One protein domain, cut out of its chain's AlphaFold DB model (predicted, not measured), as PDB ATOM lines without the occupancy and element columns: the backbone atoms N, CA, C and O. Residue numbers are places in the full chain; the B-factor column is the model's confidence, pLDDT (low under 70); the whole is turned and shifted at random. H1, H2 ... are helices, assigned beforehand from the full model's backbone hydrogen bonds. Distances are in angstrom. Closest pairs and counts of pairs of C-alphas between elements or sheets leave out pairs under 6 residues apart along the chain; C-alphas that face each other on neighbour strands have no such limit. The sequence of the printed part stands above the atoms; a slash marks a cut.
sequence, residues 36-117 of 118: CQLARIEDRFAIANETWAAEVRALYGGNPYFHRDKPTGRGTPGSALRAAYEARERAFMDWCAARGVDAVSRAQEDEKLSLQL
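What this domain is: This is residues 36 to 117 of the 118 residues of an uncharacterized protein of Methylobacterium oxalidis (UniProt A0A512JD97). Two long helices, H1 and H4, lie side by side, with short H2 and H3 near one end; H5 turns off H4's other end, and residues 105 to 117 stick out as an arm. The 82 printed residues hold five named helices, H1 to H5, class all helix. The whole is only just compact, close to loose: radius of gyration of the C-alphas 14.1 A, spans 42 by 32 by 23 A.

How they stand to each other: H1, residues 36 to 60, touches H4, residues 80 to 98, at a shallow tilt of 27 degrees, opposite ways; the closest C-alphas, of Ala 48 and Arg 88, are 4.8 A apart. H1 touches H2, residues 64 to 67, with residues 53 to 57 alone, closest at the C-alphas of Ala 53 and Pro 64, 5.4 A. H4 touches H3, residues 71 to 74, with residues 81 to 85 alone, closest at the C-alphas of Arg 74 and Arg 82, 5.6 A. H4 and H5, residues 103 to 115, only just touch, only at the corner, with 3 pairs of C-alphas within 8 A, about perpendicular at 74 degrees. Every O i to N i+4 pair is within hydrogen-bond range in H1 and H4, 8 of 9 in H5.

Where its parts are: H1 spans 35.9 A from C-alpha 36 at (197.417, 135.604, 149.177), H4 27.0 A; H5 ends at C-alpha 115, (161.457, 139.900, 166.803).

The domain as a whole: The printed part has no cut; residues 101 to 117 have pLDDT under 70.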
ATOM      1  N   CYS A  36     197.497 135.238 150.592       81.12
ATOM      2  CA  CYS A  36     197.417 135.604 149.177       81.12
ATOM      3  C   CYS A  36     196.006 135.389 148.610       81.12
ATOM      4  O   CYS A  36     195.512 136.209 147.832       81.12
ATOM      5  N   GLN A  37     195.334 134.308 149.006       78.56
ATOM      6  CA  GLN A  37     193.943 134.046 148.647       78.56
ATOM      7  C   GLN A  37     192.991 135.065 149.282       78.56
ATOM      8  O   GLN A  37     192.108 135.572 148.588       78.56
ATOM      9  N   LEU A  38     193.186 135.406 150.559       81.38
ATOM     10  CA  LEU A  38     192.368 136.414 151.236       81.38
ATOM     11  C   LEU A  38     192.482 137.782 150.549       81.38
ATOM     12  O   LEU A  38     191.459 138.376 150.216       81.38
ATOM     13  N   ALA A  39     193.703 138.232 150.241       81.81
ATOM     14  CA  ALA A  39     193.935 139.501 149.549       81.81
ATOM     15  C   ALA A  39     193.250 139.554 148.169       81.81
ATOM     16  O   ALA A  39     192.661 140.568 147.802       81.81
ATOM     17  N   ARG A  40     193.257 138.446 147.411       85.38
ATOM     18  CA  ARG A  40     192.547 138.353 146.121       85.38
ATOM     19  C   ARG A  40     191.029 138.444 146.270       85.38
ATOM     20  O   ARG A  40     190.361 138.983 145.392       85.38
ATOM     21  N   ILE A  41     190.475 137.878 147.338       86.31
ATOM     22  CA  ILE A  41     189.035 137.932 147.613       86.31
ATOM     23  C   ILE A  41     188.632 139.340 148.061       86.31
ATOM     24  O   ILE A  41     187.609 139.853 147.612       86.31
ATOM     25  N   GLU A  42     189.457 139.991 148.880       87.31
ATOM     26  CA  GLU A  42     189.266 141.387 149.287       87.31
ATOM     27  C   GLU A  42     189.293 142.342 148.093       87.31
ATOM     28  O   GLU A  42     188.405 143.184 147.973       87.31
ATOM     29  N   ASP A  43     190.244 142.164 147.175       89.25
ATOM     30  CA  ASP A  43     190.341 142.954 145.946       89.25
ATOM     31  C   ASP A  43     189.105 142.769 145.046       89.25
ATOM     32  O   ASP A  43     188.464 143.738 144.635       89.25
ATOM     33  N   ARG A  44     188.668 141.518 144.834       88.38
ATOM     34  CA  ARG A  44     187.432 141.218 144.087       88.38
ATOM     35  C   ARG A  44     186.199 141.857 144.717       88.38
ATOM     36  O   ARG A  44     185.338 142.365 143.997       88.38
ATOM     37  N   PHE A  45     186.103 141.827 146.044       89.00
ATOM     38  CA  PHE A  45     185.002 142.465 146.754       89.00
ATOM     39  C   PHE A  45     185.053 143.991 146.630       89.00
ATOM     40  O   PHE A  45     184.012 144.605 146.392       89.00
ATOM     41  N   ALA A  46     186.236 144.602 146.732       88.50
ATOM     42  CA  ALA A  46     186.408 146.039 146.546       88.50
ATOM     43  C   ALA A  46     185.951 146.477 145.146       88.50
ATOM     44  O   ALA A  46     185.102 147.363 145.040       88.50
ATOM     45  N   ILE A  47     186.406 145.782 144.098       92.81
ATOM     46  CA  ILE A  47     186.016 146.049 142.705       92.81
ATOM     47  C   ILE A  47     184.499 145.907 142.528       92.81
ATOM     48  O   ILE A  47     183.844 146.814 142.019       92.81
ATOM     49  N   ALA A  48     183.908 144.800 142.986       90.00
ATOM     50  CA  ALA A  48     182.467 144.583 142.853       90.00
ATOM     51  C   ALA A  48     181.644 145.635 143.622       90.00
ATOM     52  O   ALA A  48     180.612 146.106 143.137       90.00
ATOM     53  N   ASN A  49     182.106 146.038 144.808       90.94
ATOM     54  CA  ASN A  49     181.448 147.067 145.604       90.94
ATOM     55  C   ASN A  49     181.570 148.461 144.963       90.94
ATOM     56  O   ASN A  49     180.625 149.245 145.054       90.94
ATOM     57  N   GLU A  50     182.694 148.780 144.320       92.19
ATOM     58  CA  GLU A  50     182.868 150.033 143.579       92.19
ATOM     59  C   GLU A  50     181.998 150.089 142.325       92.19
ATOM     60  O   GLU A  50     181.334 151.105 142.110       92.19
ATOM     61  N   THR A  51     181.915 149.000 141.559       93.56
ATOM     62  CA  THR A  51     181.017 148.899 140.398       93.56
ATOM     63  C   THR A  51     179.564 149.123 140.811       93.56
ATOM     64  O   THR A  51     178.878 149.963 140.236       93.56
ATOM     65  N   TRP A  52     179.102 148.457 141.873       94.00
ATOM     66  CA  TRP A  52     177.767 148.704 142.427       94.00
ATOM     67  C   TRP A  52     177.578 150.163 142.873       94.00
ATOM     68  O   TRP A  52     176.567 150.790 142.561       94.00
ATOM     69  N   ALA A  53     178.560 150.733 143.573       91.06
ATOM     70  CA  ALA A  53     178.498 152.114 144.037       91.06
ATOM     71  C   ALA A  53     178.447 153.123 142.877       91.06
ATOM     72  O   ALA A  53     177.792 154.158 143.010       91.06
ATOM     73  N   ALA A  54     179.121 152.844 141.761       93.00
ATOM     74  CA  ALA A  54     179.075 153.665 140.555       93.00
ATOM     75  C   ALA A  54     177.672 153.660 139.931       93.00
ATOM     76  O   ALA A  54     177.122 154.734 139.694       93.00
ATOM     77  N   GLU A  55     177.059 152.484 139.776       92.50
ATOM     78  CA  GLU A  55     175.690 152.343 139.257       92.50
ATOM     79  C   GLU A  55     174.661 153.063 140.142       92.50
ATOM     80  O   GLU A  55     173.811 153.812 139.659       92.50
ATOM     81  N   VAL A  56     174.768 152.907 141.467       90.88
ATOM     82  CA  VAL A  56     173.874 153.594 142.413       90.88
ATOM     83  C   VAL A  56     174.044 155.112 142.335       90.88
ATOM     84  O   VAL A  56     173.048 155.834 142.329       90.88
ATOM     85  N   ARG A  57     175.282 155.616 142.251       91.75
ATOM     86  CA  ARG A  57     175.538 157.059 142.104       91.75
ATOM     87  C   ARG A  57     175.017 157.601 140.780       91.75
ATOM     88  O   ARG A  57     174.501 158.713 140.770       91.75
ATOM     89  N   ALA A  58     175.140 156.840 139.695       91.12
ATOM     90  CA  ALA A  58     174.635 157.244 138.388       91.12
ATOM     91  C   ALA A  58     173.107 157.410 138.393       91.12
ATOM     92  O   ALA A  58     172.591 158.325 137.756       91.12
ATOM     93  N   LEU A  59     172.391 156.564 139.141       90.50
ATOM     94  CA  LEU A  59     170.926 156.574 139.190       90.50
ATOM     95  C   LEU A  59     170.340 157.520 140.242       90.50
ATOM     96  O   LEU A  59     169.329 158.170 139.987       90.50
ATOM     97  N   TYR A  60     170.939 157.579 141.430       87.44
ATOM     98  CA  TYR A  60     170.348 158.260 142.588       87.44
ATOM     99  C   TYR A  60     171.180 159.442 143.096       87.44
ATOM    100  O   TYR A  60     170.700 160.220 143.921       87.44
ATOM    101  N   GLY A  61     172.413 159.597 142.607       86.75
ATOM    102  CA  GLY A  61     173.360 160.573 143.130       86.75
ATOM    103  C   GLY A  61     173.746 160.312 144.591       86.75
ATOM    104  O   GLY A  61     173.353 159.330 145.221       86.75
ATOM    105  N   GLY A  62     174.554 161.212 145.147       88.81
ATOM    106  CA  GLY A  62     174.873 161.210 146.575       88.81
ATOM    107  C   GLY A  62     175.659 159.985 147.058       88.81
ATOM    108  O   GLY A  62     176.505 159.425 146.357       88.81
ATOM    109  N   ASN A  63     175.436 159.614 148.321       87.44
ATOM    110  CA  ASN A  63     176.154 158.519 148.958       87.44
ATOM    111  C   ASN A  63     175.468 157.168 148.656       87.44
ATOM    112  O   ASN A  63     174.368 156.923 149.162       87.44
ATOM    113  N   PRO A  64     176.124 156.251 147.917       83.88
ATOM    114  CA  PRO A  64     175.522 154.984 147.509       83.88
ATOM    115  C   PRO A  64     175.194 154.068 148.692       83.88
ATOM    116  O   PRO A  64     174.280 153.248 148.611       83.88
ATOM    117  N   TYR A  65     175.874 154.228 149.830       84.50
ATOM    118  CA  TYR A  65     175.640 153.395 151.007       84.50
ATOM    119  C   TYR A  65     174.257 153.614 151.641       84.50
ATOM    120  O   TYR A  65     173.784 152.725 152.341       84.50
ATOM    121  N   PHE A  66     173.554 154.713 151.333       86.12
ATOM    122  CA  PHE A  66     172.150 154.894 151.735       86.12
ATOM    123  C   PHE A  66     171.170 153.968 151.006       86.12
ATOM    124  O   PHE A  66     170.024 153.822 151.438       86.12
ATOM    125  N   HIS A  67     171.609 153.352 149.908       82.69
ATOM    126  CA  HIS A  67     170.812 152.439 149.095       82.69
ATOM    127  C   HIS A  67     171.173 150.971 149.330       82.69
ATOM    128  O   HIS A  67     170.476 150.106 148.814       82.69
ATOM    129  N   ARG A  68     172.216 150.679 150.123       81.12
ATOM    130  CA  ARG A  68     172.736 149.319 150.346       81.12
ATOM    131  C   ARG A  68     171.648 148.323 150.744       81.12
ATOM    132  O   ARG A  68     171.560 147.255 150.149       81.12
ATOM    133  N   ASP A  69     170.833 148.693 151.724       77.69
ATOM    134  CA  ASP A  69     169.822 147.807 152.311       77.69
ATOM    135  C   ASP A  69     168.415 148.089 151.752       77.69
ATOM    136  O   ASP A  69     167.420 147.516 152.197       77.69
ATOM    137  N   LYS A  70     168.313 148.971 150.747       83.38
ATOM    138  CA  LYS A  70     167.046 149.365 150.124       83.38
ATOM    139  C   LYS A  70     166.829 148.627 148.803       83.38
ATOM    140  O   LYS A  70     167.790 148.365 148.079       83.38
ATOM    141  N   PRO A  71     165.566 148.396 148.397       84.19
ATOM    142  CA  PRO A  71     165.254 147.845 147.075       84.19
ATOM    143  C   PRO A  71     165.861 148.657 145.924       84.19
ATOM    144  O   PRO A  71     166.256 148.089 144.912       84.19
ATOM    145  N   THR A  72     166.005 149.973 146.103       84.69
ATOM    146  CA  THR A  72     166.622 150.866 145.114       84.69
ATOM    147  C   THR A  72     168.082 150.528 144.837       84.69
ATOM    148  O   THR A  72     168.498 150.638 143.695       84.69
ATOM    149  N   GLY A  73     168.851 150.043 145.816       82.81
ATOM    150  CA  GLY A  73     170.230 149.598 145.588       82.81
ATOM    151  C   GLY A  73     170.348 148.201 144.985       82.81
ATOM    152  O   GLY A  73     171.439 147.827 144.564       82.81
ATOM    153  N   ARG A  74     169.253 147.429 144.923       89.69
ATOM    154  CA  ARG A  74     169.235 146.096 144.296       89.69
ATOM    155  C   ARG A  74     169.042 146.153 142.784       89.69
ATOM    156  O   ARG A  74     169.370 145.185 142.108       89.69
ATOM    157  N   GLY A  75     168.487 147.250 142.270       88.75
ATOM    158  CA  GLY A  75     168.114 147.385 140.864       88.75
ATOM    159  C   GLY A  75     166.962 146.469 140.439       88.75
ATOM    160  O   GLY A  75     166.531 145.564 141.160       88.75
ATOM    161  N   THR A  76     166.448 146.718 139.237       88.88
ATOM    162  CA  THR A  76     165.404 145.898 138.609       88.88
ATOM    163  C   THR A  76     166.016 144.701 137.873       88.88
ATOM    164  O   THR A  76     167.136 144.815 137.365       88.88
ATOM    165  N   PRO A  77     165.320 143.552 137.777       88.94
ATOM    166  CA  PRO A  77     165.782 142.415 136.979       88.94
ATOM    167  C   PRO A  77     166.190 142.834 135.560       88.94
ATOM    168  O   PRO A  77     165.453 143.553 134.892       88.94
ATOM    169  N   GLY A  78     167.377 142.411 135.119       88.62
ATOM    170  CA  GLY A  78     167.930 142.755 133.802       88.62
ATOM    171  C   GLY A  78     168.645 144.110 133.711       88.62
ATOM    172  O   GLY A  78     169.216 144.411 132.666       88.62
ATOM    173  N   SER A  79     168.661 144.923 134.773       90.94
ATOM    174  CA  SER A  79     169.428 146.179 134.797       90.94
ATOM    175  C   SER A  79     170.916 145.962 135.098       90.94
ATOM    176  O   SER A  79     171.298 145.006 135.776       90.94
ATOM    177  N   ALA A  80     171.758 146.904 134.661       91.00
ATOM    178  CA  ALA A  80     173.180 146.931 135.012       91.00
ATOM    179  C   ALA A  80     173.394 147.001 136.536       91.00
ATOM    180  O   ALA A  80     174.185 146.238 137.089       91.00
ATOM    181  N   LEU A  81     172.598 147.822 137.234       90.62
ATOM    182  CA  LEU A  81     172.603 147.897 138.696       90.62
ATOM    183  C   LEU A  81     172.307 146.540 139.349       90.62
ATOM    184  O   LEU A  81     172.940 146.184 140.343       90.62
ATOM    185  N   ARG A  82     171.372 145.763 138.791       92.38
ATOM    186  CA  ARG A  82     171.050 144.430 139.307       92.38
ATOM    187  C   ARG A  82     172.211 143.457 139.148       92.38
ATOM    188  O   ARG A  82     172.540 142.766 140.109       92.38
ATOM    189  N   ALA A  83     172.860 143.448 137.986       92.50
ATOM    190  CA  ALA A  83     174.051 142.633 137.763       92.50
ATOM    191  C   ALA A  83     175.199 143.028 138.715       92.50
ATOM    192  O   ALA A  83     175.847 142.161 139.303       92.50
ATOM    193  N   ALA A  84     175.409 144.331 138.932       91.94
ATOM    194  CA  ALA A  84     176.418 144.838 139.859       91.94
ATOM    195  C   ALA A  84     176.111 144.471 141.323       91.94
ATOM    196  O   ALA A  84     177.012 144.077 142.066       91.94
ATOM    197  N   TYR A  85     174.841 144.548 141.734       91.44
ATOM    198  CA  TYR A  85     174.397 144.107 143.056       91.44
ATOM    199  C   TYR A  85     174.655 142.607 143.265       91.44
ATOM    200  O   TYR A  85     175.245 142.221 144.271       91.44
ATOM    201  N   GLU A  86     174.276 141.758 142.311       92.12
ATOM    202  CA  GLU A  86     174.476 140.305 142.413       92.12
ATOM    203  C   GLU A  86     175.964 139.919 142.450       92.12
ATOM    204  O   GLU A  86     176.363 139.070 143.252       92.12
ATOM    205  N   ALA A  87     176.808 140.585 141.653       92.75
ATOM    206  CA  ALA A  87     178.258 140.396 141.695       92.75
ATOM    207  C   ALA A  87     178.850 140.779 143.062       92.75
ATOM    208  O   ALA A  87     179.682 140.050 143.610       92.75
ATOM    209  N   ARG A  88     178.384 141.892 143.641       92.25
ATOM    210  CA  ARG A  88     178.770 142.340 144.984       92.25
ATOM    211  C   ARG A  88     178.351 141.345 146.063       92.25
ATOM    212  O   ARG A  88     179.161 141.043 146.932       92.25
ATOM    213  N   GLU A  89     177.124 140.829 146.015       90.75
ATOM    214  CA  GLU A  89     176.640 139.845 146.995       90.75
ATOM    215  C   GLU A  89     177.432 138.537 146.914       90.75
ATOM    216  O   GLU A  89     177.801 137.968 147.941       90.75
ATOM    217  N   ARG A  90     177.781 138.090 145.703       90.44
ATOM    218  CA  ARG A  90     178.631 136.907 145.528       90.44
ATOM    219  C   ARG A  90     180.033 137.118 146.095       90.44
ATOM    220  O   ARG A  90     180.504 136.286 146.864       90.44
ATOM    221  N   ALA A  91     180.662 138.250 145.786       89.06
ATOM    222  CA  ALA A  91     181.971 138.590 146.338       89.06
ATOM    223  C   ALA A  91     181.931 138.778 147.867       89.06
ATOM    224  O   ALA A  91     182.894 138.444 148.554       89.06
ATOM    225  N   PHE A  92     180.813 139.266 148.415       86.31
ATOM    226  CA  PHE A  92     180.604 139.365 149.859       86.31
ATOM    227  C   PHE A  92     180.528 137.985 150.523       86.31
ATOM    228  O   PHE A  92     181.161 137.776 151.554       86.31
ATOM    229  N   MET A  93     179.807 137.032 149.924       87.56
ATOM    230  CA  MET A  93     179.760 135.652 150.423       87.56
ATOM    231  C   MET A  93     181.140 134.987 150.389       87.56
ATOM    232  O   MET A  93     181.535 134.376 151.383       87.56
ATOM    233  N   ASP A  94     181.899 135.162 149.302       86.31
ATOM    234  CA  ASP A  94     183.270 134.647 149.190       86.31
ATOM    235  C   ASP A  94     184.192 135.264 150.258       86.31
ATOM    236  O   ASP A  94     184.998 134.563 150.874       86.31
ATOM    237  N   TRP A  95     184.046 136.566 150.526       85.25
ATOM    238  CA  TRP A  95     184.784 137.274 151.577       85.25
ATOM    239  C   TRP A  95     184.433 136.777 152.985       85.25
ATOM    240  O   TRP A  95     185.333 136.521 153.789       85.25
ATOM    241  N   CYS A  96     183.146 136.584 153.273       83.38
ATOM    242  CA  CYS A  96     182.673 136.008 154.533       83.38
ATOM    243  C   CYS A  96     183.238 134.596 154.741       83.38
ATOM    244  O   CYS A  96     183.851 134.320 155.775       83.38
ATOM    245  N   ALA A  97     183.128 133.737 153.722       82.44
ATOM    246  CA  ALA A  97     183.653 132.375 153.752       82.44
ATOM    247  C   ALA A  97     185.175 132.348 153.978       82.44
ATOM    248  O   ALA A  97     185.660 131.573 154.802       82.44
ATOM    249  N   ALA A  98     185.925 133.228 153.306       80.19
ATOM    250  CA  ALA A  98     187.378 133.320 153.449       80.19
ATOM    251  C   ALA A  98     187.830 133.793 154.835       80.19
ATOM    252  O   ALA A  98     188.911 133.422 155.287       80.19
ATOM    253  N   ARG A  99     187.016 134.600 155.523       74.94
ATOM    254  CA  ARG A  99     187.300 135.054 156.892       74.94
ATOM    255  C   ARG A  99     186.734 134.134 157.973       74.94
ATOM    256  O   ARG A  99     186.895 134.434 159.154       74.94
ATOM    257  N   GLY A 100     186.054 133.050 157.593       73.94
ATOM    258  CA  GLY A 100     185.320 132.206 158.536       73.94
ATOM    259  C   GLY A 100     184.223 132.971 159.285       73.94
ATOM    260  O   GLY A 100     183.834 132.570 160.380       73.94
ATOM    261  N   VAL A 101     183.758 134.089 158.722       65.81
ATOM    262  CA  VAL A 101     182.607 134.831 159.230       65.81
ATOM    263  C   VAL A 101     181.393 134.194 158.585       65.81
ATOM    264  O   VAL A 101     181.225 134.260 157.369       65.81
ATOM    265  N   ASP A 102     180.551 133.555 159.386       56.00
ATOM    266  CA  ASP A 102     179.307 133.016 158.868       56.00
ATOM    267  C   ASP A 102     178.390 134.180 158.460       56.00
ATOM    268  O   ASP A 102     177.930 134.962 159.298       56.00
ATOM    269  N   ALA A 103     178.140 134.320 157.156       52.66
ATOM    270  CA  ALA A 103     177.230 135.332 156.621       52.66
ATOM    271  C   ALA A 103     175.813 135.187 157.215       52.66
ATOM    272  O   ALA A 103     175.088 136.178 157.324       52.66
ATOM    273  N   VAL A 104     175.454 133.976 157.660       50.84
ATOM    274  CA  VAL A 104     174.176 133.649 158.305       50.84
ATOM    275  C   VAL A 104     174.087 134.222 159.722       50.84
ATOM    276  O   VAL A 104     173.011 134.654 160.128       50.84
ATOM    277  N   SER A 105     175.205 134.357 160.444       50.97
ATOM    278  CA  SER A 105     175.201 134.924 161.804       50.97
ATOM    279  C   SER A 105     174.742 136.388 161.828       50.97
ATOM    280  O   SER A 105     174.103 136.817 162.783       50.97
ATOM    281  N   ARG A 106     174.989 137.159 160.755       50.28
ATOM    282  CA  ARG A 106     174.505 138.548 160.646       50.28
ATOM    283  C   ARG A 106     173.021 138.632 160.276       50.28
ATOM    284  O   ARG A 106     172.345 139.550 160.716       50.28
ATOM    285  N   ALA A 107     172.521 137.678 159.487       51.62
ATOM    286  CA  ALA A 107     171.099 137.577 159.154       51.62
ATOM    287  C   ALA A 107     170.259 137.126 160.367       51.62
ATOM    288  O   ALA A 107     169.167 137.646 160.575       51.62
ATOM    289  N   GLN A 108     170.794 136.227 161.204       47.78
ATOM    290  CA  GLN A 108     170.156 135.821 162.463       47.78
ATOM    291  C   GLN A 108     170.128 136.940 163.512       47.78
ATOM    292  O   GLN A 108     169.157 137.039 164.256       47.78
ATOM    293  N   GLU A 109     171.150 137.798 163.581       49.19
ATOM    294  CA  GLU A 109     171.126 138.971 164.471       49.19
ATOM    295  C   GLU A 109     170.054 139.996 164.038       49.19
ATOM    296  O   GLU A 109     169.323 140.501 164.889       49.19
ATOM    297  N   ASP A 110     169.881 140.237 162.731       48.91
ATOM    298  CA  ASP A 110     168.831 141.124 162.191       48.91
ATOM    299  C   ASP A 110     167.411 140.551 162.397       48.91
ATOM    300  O   ASP A 110     166.487 141.290 162.753       48.91
ATOM    301  N   GLU A 111     167.213 139.236 162.242       48.84
ATOM    302  CA  GLU A 111     165.936 138.568 162.555       48.84
ATOM    303  C   GLU A 111     165.613 138.653 164.057       48.84
ATOM    304  O   GLU A 111     164.483 138.954 164.450       48.84
ATOM    305  N   LYS A 112     166.625 138.485 164.914       47.34
ATOM    306  CA  LYS A 112     166.473 138.575 166.371       47.34
ATOM    307  C   LYS A 112     166.147 139.995 166.843       47.34
ATOM    308  O   LYS A 112     165.370 140.149 167.781       47.34
ATOM    309  N   LEU A 113     166.685 141.023 166.183       50.16
ATOM    310  CA  LEU A 113     166.325 142.425 166.435       50.16
ATOM    311  C   LEU A 113     164.908 142.758 165.946       50.16
ATOM    312  O   LEU A 113     164.198 143.518 166.598       50.16
ATOM    313  N   SER A 114     164.474 142.148 164.844       51.66
ATOM    314  CA  SER A 114     163.119 142.324 164.299       51.66
ATOM    315  C   SER A 114     162.041 141.703 165.199       51.66
ATOM    316  O   SER A 114     160.957 142.260 165.335       51.66
ATOM    317  N   LEU A 115     162.353 140.584 165.860       51.34
ATOM    318  CA  LEU A 115     161.457 139.900 166.803       51.34
ATOM    319  C   LEU A 115     161.369 140.568 168.187       51.34
ATOM    320  O   LEU A 115     160.428 140.295 168.921       51.34
ATOM    321  N   GLN A 116     162.325 141.421 168.564       44.53
ATOM    322  CA  GLN A 116     162.290 142.166 169.836       44.53
ATOM    323  C   GLN A 116     161.535 143.503 169.748       44.53
ATOM    324  O   GLN A 116     161.317 144.148 170.771       44.53
ATOM    325  N   LEU A 117     161.167 143.928 168.537       48.38
ATOM    326  CA  LEU A 117     160.433 145.167 168.254       48.38
ATOM    327  C   LEU A 117     158.966 144.923 167.844       48.38
ATOM    328  O   LEU A 117     158.286 145.876 167.460       48.38
TER     329      LEU A 117